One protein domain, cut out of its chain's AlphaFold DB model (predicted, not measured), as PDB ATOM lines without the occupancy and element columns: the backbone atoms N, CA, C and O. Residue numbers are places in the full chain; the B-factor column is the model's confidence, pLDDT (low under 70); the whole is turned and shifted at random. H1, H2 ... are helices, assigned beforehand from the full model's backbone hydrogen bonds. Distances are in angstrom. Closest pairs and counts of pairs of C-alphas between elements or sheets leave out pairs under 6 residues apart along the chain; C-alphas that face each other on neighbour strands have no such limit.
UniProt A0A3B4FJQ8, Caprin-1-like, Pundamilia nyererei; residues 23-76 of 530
ATOM      1  N   THR A  23     503.072 471.346 388.059       51.94
ATOM      2  CA  THR A  23     503.563 471.694 389.412       51.94
ATOM      3  C   THR A  23     502.600 472.554 390.242       51.94
ATOM      4  O   THR A  23     502.710 472.545 391.462       51.94
ATOM      5  N   TRP A  24     501.658 473.289 389.633       48.84
ATOM      6  CA  TRP A  24     500.793 474.240 390.355       48.84
ATOM      7  C   TRP A  24     499.664 473.640 391.219       48.84
ATOM      8  O   TRP A  24     499.479 474.142 392.321       48.84
ATOM      9  N   GLU A  25     498.925 472.592 390.820       55.81
ATOM     10  CA  GLU A  25     498.067 471.867 391.786       55.81
ATOM     11  C   GLU A  25     498.902 470.920 392.636       55.81
ATOM     12  O   GLU A  25     498.478 470.646 393.737       55.81
ATOM     13  N   MET A  26     500.066 470.416 392.214       53.75
ATOM     14  CA  MET A  26     500.909 469.652 393.143       53.75
ATOM     15  C   MET A  26     501.327 470.556 394.305       53.75
ATOM     16  O   MET A  26     501.291 470.134 395.454       53.75
ATOM     17  N   GLU A  27     501.598 471.833 394.027       57.50
ATOM     18  CA  GLU A  27     501.842 472.855 395.039       57.50
ATOM     19  C   GLU A  27     500.562 473.327 395.763       57.50
ATOM     20  O   GLU A  27     500.611 473.529 396.971       57.50
ATOM     21  N   VAL A  28     499.402 473.476 395.103       60.62
ATOM     22  CA  VAL A  28     498.135 473.811 395.800       60.62
ATOM     23  C   VAL A  28     497.629 472.645 396.653       60.62
ATOM     24  O   VAL A  28     497.185 472.888 397.765       60.62
ATOM     25  N   ILE A  29     497.751 471.400 396.193       61.50
ATOM     26  CA  ILE A  29     497.474 470.180 396.955       61.50
ATOM     27  C   ILE A  29     498.472 470.083 398.104       61.50
ATOM     28  O   ILE A  29     498.009 469.922 399.215       61.50
ATOM     29  N   LEU A  30     499.783 470.286 397.909       61.12
ATOM     30  CA  LEU A  30     500.748 470.308 399.025       61.12
ATOM     31  C   LEU A  30     500.450 471.410 400.053       61.12
ATOM     32  O   LEU A  30     500.526 471.164 401.254       61.12
ATOM     33  N   ARG A  31     500.076 472.618 399.610       65.75
ATOM     34  CA  ARG A  31     499.646 473.710 400.502       65.75
ATOM     35  C   ARG A  31     498.346 473.359 401.231       65.75
ATOM     36  O   ARG A  31     498.225 473.657 402.413       65.75
ATOM     37  N   LEU A  32     497.398 472.711 400.553       69.50
ATOM     38  CA  LEU A  32     496.105 472.308 401.106       69.50
ATOM     39  C   LEU A  32     496.238 471.115 402.062       69.50
ATOM     40  O   LEU A  32     495.629 471.135 403.123       69.50
ATOM     41  N   THR A  33     497.065 470.114 401.748       72.69
ATOM     42  CA  THR A  33     497.387 469.007 402.656       72.69
ATOM     43  C   THR A  33     498.164 469.511 403.854       72.69
ATOM     44  O   THR A  33     497.831 469.100 404.951       72.69
ATOM     45  N   HIS A  34     499.109 470.445 403.691       77.75
ATOM     46  CA  HIS A  34     499.771 471.076 404.836       77.75
ATOM     47  C   HIS A  34     498.774 471.858 405.707       77.75
ATOM     48  O   HIS A  34     498.787 471.740 406.927       77.75
ATOM     49  N   GLN A  35     497.870 472.634 405.099       78.31
ATOM     50  CA  GLN A  35     496.835 473.364 405.836       78.31
ATOM     51  C   GLN A  35     495.866 472.415 406.566       78.31
ATOM     52  O   GLN A  35     495.458 472.702 407.689       78.31
ATOM     53  N   TYR A  36     495.518 471.273 405.962       85.69
ATOM     54  CA  TYR A  36     494.743 470.226 406.630       85.69
ATOM     55  C   TYR A  36     495.550 469.461 407.683       85.69
ATOM     56  O   TYR A  36     494.970 469.065 408.684       85.69
ATOM     57  N   GLU A  37     496.858 469.281 407.512       86.94
ATOM     58  CA  GLU A  37     497.751 468.669 408.498       86.94
ATOM     59  C   GLU A  37     497.826 469.554 409.751       86.94
ATOM     60  O   GLU A  37     497.483 469.095 410.839       86.94
ATOM     61  N   GLU A  38     498.100 470.852 409.588       86.12
ATOM     62  CA  GLU A  38     498.039 471.878 410.639       86.12
ATOM     63  C   GLU A  38     496.664 471.913 411.338       86.12
ATOM     64  O   GLU A  38     496.578 471.824 412.566       86.12
ATOM     65  N   ALA A  39     495.567 471.956 410.574       87.06
ATOM     66  CA  ALA A  39     494.213 471.933 411.131       87.06
ATOM     67  C   ALA A  39     493.872 470.606 411.840       87.06
ATOM     68  O   ALA A  39     493.180 470.614 412.860       87.06
ATOM     69  N   SER A  40     494.370 469.468 411.345       89.69
ATOM     70  CA  SER A  40     494.172 468.153 411.966       89.69
ATOM     71  C   SER A  40     494.960 468.011 413.263       89.69
ATOM     72  O   SER A  40     494.446 467.429 414.216       89.69
ATOM     73  N   LEU A  41     496.151 468.617 413.348       89.69
ATOM     74  CA  LEU A  41     496.898 468.733 414.594       89.69
ATOM     75  C   LEU A  41     496.090 469.556 415.598       89.69
ATOM     76  O   LEU A  41     495.832 469.057 416.688       89.69
ATOM     77  N   HIS A  42     495.592 470.740 415.228       90.25
ATOM     78  CA  HIS A  42     494.724 471.539 416.103       90.25
ATOM     79  C   HIS A  42     493.471 470.776 416.580       90.25
ATOM     80  O   HIS A  42     493.127 470.851 417.760       90.25
ATOM     81  N   LEU A  43     492.818 470.003 415.705       89.06
ATOM     82  CA  LEU A  43     491.680 469.150 416.070       89.06
ATOM     83  C   LEU A  43     492.087 467.998 417.005       89.06
ATOM     84  O   LEU A  43     491.366 467.690 417.952       89.06
ATOM     85  N   TRP A  44     493.252 467.386 416.790       91.06
ATOM     86  CA  TRP A  44     493.775 466.343 417.669       91.06
ATOM     87  C   TRP A  44     494.119 466.896 419.060       91.06
ATOM     88  O   TRP A  44     493.710 466.323 420.067       91.06
ATOM     89  N   GLU A  45     494.799 468.046 419.142       91.69
ATOM     90  CA  GLU A  45     495.126 468.703 420.419       91.69
ATOM     91  C   GLU A  45     493.870 469.110 421.204       91.69
ATOM     92  O   GLU A  45     493.874 469.072 422.440       91.69
ATOM     93  N   LEU A  46     492.796 469.453 420.482       92.81
ATOM     94  CA  LEU A  46     491.470 469.728 421.019       92.81
ATOM     95  C   LEU A  46     490.801 468.475 421.594       92.81
ATOM     96  O   LEU A  46     490.383 468.493 422.748       92.81
ATOM     97  N   LEU A  47     490.743 467.377 420.837       89.94
ATOM     98  CA  LEU A  47     490.135 466.120 421.289       89.94
ATOM     99  C   LEU A  47     490.907 465.486 422.458       89.94
ATOM    100  O   LEU A  47     490.297 464.992 423.410       89.94
ATOM    101  N   GLU A  48     492.238 465.570 422.435       93.25
ATOM    102  CA  GLU A  48     493.127 465.174 423.535       93.25
ATOM    103  C   GLU A  48     492.999 466.113 424.755       93.25
ATOM    104  O   GLU A  48     493.326 465.723 425.873       93.25
ATOM    105  N   GLY A  49     492.466 467.331 424.573       88.44
ATOM    106  CA  GLY A  49     492.178 468.283 425.650       88.44
ATOM    107  C   GLY A  49     493.436 468.838 426.320       88.44
ATOM    108  O   GLY A  49     493.467 468.995 427.540       88.44
ATOM    109  N   ARG A  50     494.501 469.090 425.546       83.94
ATOM    110  CA  ARG A  50     495.824 469.430 426.100       83.94
ATOM    111  C   ARG A  50     495.846 470.800 426.796       83.94
ATOM    112  O   ARG A  50     495.283 471.778 426.306       83.94
ATOM    113  N   ASP A  51     496.627 470.920 427.870       90.69
ATOM    114  CA  ASP A  51     496.974 472.207 428.511       90.69
ATOM    115  C   ASP A  51     498.033 472.999 427.701       90.69
ATOM    116  O   ASP A  51     499.006 473.534 428.230       90.69
ATOM    117  N   LYS A  52     497.847 473.069 426.376       90.06
ATOM    118  CA  LYS A  52     498.585 473.955 425.464       90.06
ATOM    119  C   LYS A  52     497.752 475.203 425.187       90.06
ATOM    120  O   LYS A  52     496.534 475.106 425.035       90.06
ATOM    121  N   ALA A  53     498.405 476.361 425.107       89.12
ATOM    122  CA  ALA A  53     497.739 477.633 424.845       89.12
ATOM    123  C   ALA A  53     497.338 477.772 423.365       89.12
ATOM    124  O   ALA A  53     498.173 477.598 422.479       89.12
ATOM    125  N   VAL A  54     496.076 478.119 423.104       88.94
ATOM    126  CA  VAL A  54     495.505 478.302 421.759       88.94
ATOM    127  C   VAL A  54     494.407 479.366 421.800       88.94
ATOM    128  O   VAL A  54     493.622 479.412 422.744       88.94
ATOM    129  N   ALA A  55     494.359 480.260 420.806       83.00
ATOM    130  CA  ALA A  55     493.343 481.320 420.688       83.00
ATOM    131  C   ALA A  55     493.109 482.175 421.966       83.00
ATOM    132  O   ALA A  55     492.019 482.692 422.182       83.00
ATOM    133  N   GLY A  56     494.125 482.326 422.829       85.75
ATOM    134  CA  GLY A  56     494.021 483.040 424.114       85.75
ATOM    135  C   GLY A  56     493.481 482.212 425.294       85.75
ATOM    136  O   GLY A  56     493.372 482.736 426.398       85.75
ATOM    137  N   THR A  57     493.188 480.928 425.083       91.06
ATOM    138  CA  THR A  57     492.721 479.948 426.085       91.06
ATOM    139  C   THR A  57     493.641 478.711 426.078       91.06
ATOM    140  O   THR A  57     494.773 478.796 425.594       91.06
ATOM    141  N   THR A  58     493.195 477.559 426.591       93.31
ATOM    142  CA  THR A  58     493.838 476.251 426.350       93.31
ATOM    143  C   THR A  58     492.877 475.296 425.647       93.31
ATOM    144  O   THR A  58     491.661 475.423 425.801       93.31
ATOM    145  N   TYR A  59     493.394 474.297 424.921       92.12
ATOM    146  CA  TYR A  59     492.532 473.292 424.276       92.12
ATOM    147  C   TYR A  59     491.645 472.554 425.273       92.12
ATOM    148  O   TYR A  59     490.514 472.231 424.947       92.12
ATOM    149  N   LYS A  60     492.122 472.331 426.501       93.62
ATOM    150  CA  LYS A  60     491.322 471.797 427.608       93.62
ATOM    151  C   LYS A  60     490.072 472.632 427.894       93.62
ATOM    152  O   LYS A  60     488.983 472.081 427.989       93.62
ATOM    153  N   SER A  61     490.218 473.957 427.975       91.31
ATOM    154  CA  SER A  61     489.101 474.885 428.194       91.31
ATOM    155  C   SER A  61     488.178 474.971 426.972       91.31
ATOM    156  O   SER A  61     486.956 475.016 427.123       91.31
ATOM    157  N   LEU A  62     488.736 474.925 425.758       91.00
ATOM    158  CA  LEU A  62     487.957 474.924 424.517       91.00
ATOM    159  C   LEU A  62     487.186 473.602 424.333       91.00
ATOM    160  O   LEU A  62     486.027 473.628 423.927       91.00
ATOM    161  N   LYS A  63     487.775 472.468 424.733       91.56
ATOM    162  CA  LYS A  63     487.121 471.157 424.826       91.56
ATOM    163  C   LYS A  63     485.999 471.170 425.857       91.56
ATOM    164  O   LYS A  63     484.879 470.842 425.506       91.56
ATOM    165  N   GLU A  64     486.259 471.620 427.085       92.50
ATOM    166  CA  GLU A  64     485.234 471.725 428.136       92.50
ATOM    167  C   GLU A  64     484.059 472.625 427.700       92.50
ATOM    168  O   GLU A  64     482.905 472.368 428.038       92.50
ATOM    169  N   THR A  65     484.340 473.666 426.912       91.12
ATOM    170  CA  THR A  65     483.315 474.538 426.324       91.12
ATOM    171  C   THR A  65     482.524 473.818 425.228       91.12
ATOM    172  O   THR A  65     481.297 473.882 425.237       91.12
ATOM    173  N   LEU A  66     483.182 473.088 424.320       90.56
ATOM    174  CA  LEU A  66     482.506 472.266 423.310       90.56
ATOM    175  C   LEU A  66     481.665 471.152 423.936       90.56
ATOM    176  O   LEU A  66     480.512 470.998 423.556       90.56
ATOM    177  N   ASP A  67     482.195 470.438 424.927       91.94
ATOM    178  CA  ASP A  67     481.482 469.384 425.649       91.94
ATOM    179  C   ASP A  67     480.196 469.942 426.290       91.94
ATOM    180  O   ASP A  67     479.150 469.300 426.211       91.94
ATOM    181  N   LYS A  68     480.224 471.170 426.835       92.75
ATOM    182  CA  LYS A  68     479.027 471.873 427.346       92.75
ATOM    183  C   LYS A  68     478.033 472.275 426.252       92.75
ATOM    184  O   LYS A  68     476.833 472.188 426.487       92.75
ATOM    185  N   VAL A  69     478.497 472.712 425.079       92.50
ATOM    186  CA  VAL A  69     477.620 473.093 423.948       92.50
ATOM    187  C   VAL A  69     477.025 471.863 423.246       92.50
ATOM    188  O   VAL A  69     475.908 471.923 422.739       92.50
ATOM    189  N   LEU A  70     477.724 470.727 423.261       89.62
ATOM    190  CA  LEU A  70     477.185 469.435 422.829       89.62
ATOM    191  C   LEU A  70     476.150 468.905 423.838       89.62
ATOM    192  O   LEU A  70     475.092 468.435 423.440       89.62
ATOM    193  N   GLN A  71     476.412 469.034 425.143       92.25
ATOM    194  CA  GLN A  71     475.488 468.604 426.205       92.25
ATOM    195  C   GLN A  71     474.254 469.506 426.380       92.25
ATOM    196  O   GLN A  71     473.283 469.076 426.995       92.25
ATOM    197  N   SER A  72     474.258 470.739 425.862       91.19
ATOM    198  CA  SER A  72     473.118 471.663 425.987       91.19
ATOM    199  C   SER A  72     471.982 471.404 424.988       91.19
ATOM    200  O   SER A  72     470.966 472.097 425.038       91.19
ATOM    201  N   GLY A  73     472.144 470.452 424.060       87.88
ATOM    202  CA  GLY A  73     471.162 470.164 423.008       87.88
ATOM    203  C   GLY A  73     471.000 471.284 421.970       87.88
ATOM    204  O   GLY A  73     470.054 471.266 421.181       87.88
ATOM    205  N   TYR A  74     471.907 472.271 421.954       85.31
ATOM    206  CA  TYR A  74     471.827 473.440 421.070       85.31
ATOM    207  C   TYR A  74     471.818 473.061 419.580       85.31
ATOM    208  O   TYR A  74     471.122 473.690 418.788       85.31
ATOM    209  N   PHE A  75     472.557 472.013 419.202       83.81
ATOM    210  CA  PHE A  75     472.582 471.505 417.827       83.81
ATOM    211  C   PHE A  75     471.417 470.557 417.498       83.81
ATOM    212  O   PHE A  75     471.042 470.461 416.331       83.81
ATOM    213  N   ASP A  76     470.817 469.900 418.498       84.00
ATOM    214  CA  ASP A  76     469.661 469.010 418.309       84.00
ATOM    215  C   ASP A  76     468.376 469.808 418.065       84.00
ATOM    216  O   ASP A  76     467.559 469.458 417.208       84.00
TER     217      ASP A  76
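Overview. This is residues 23 to 76 of the 530 residues of the protein "Caprin-1-like" of Pundamilia nyererei (UniProt A0A3B4FJQ8). Two helices meet near their ends as an L: the long arm is H1, the shorter arm is H2, and a loop with a short antiparallel pairing, residues 53 to 54 with 57 to 58, lies at the corner. The printed part has 54 residues, with two named helices, H1 then H2, and no named strand; the class is all helix. It is only just extended, close to loose, with a radius of gyration of the C-alphas of 15.2 A, and spans 47 by 29 by 17 A.

Arrangement. H1, residues 24 to 48, and H2, residues 59 to 71, touch through residues 45 to 48 and 59 to 63 alone. Their closest C-alphas, those of Leu 46 and Tyr 59, are 4.9 A apart. Their lines are about perpendicular, at 79 degrees. In H1 and H2 every O i to N i+4 pair is within hydrogen-bond range.

Along the chain. H1 begins at C-alpha 24 (500.793, 474.240, 390.355) and is 35.2 A long from first to last C-alpha. H2 is 17.8 A long and ends at C-alpha 71 (475.488, 468.604, 426.205).

Size, cuts and confidence. The C-alphas farthest apart, those of Thr 23 and Ser 72, are 47.6 A apart. Residues 23 to 41 and 67 to 76 stand free. The printed part has no cut, and the link from H1 to H2 is short. Confidence is low, with pLDDT under 70, at residues 23 to 32.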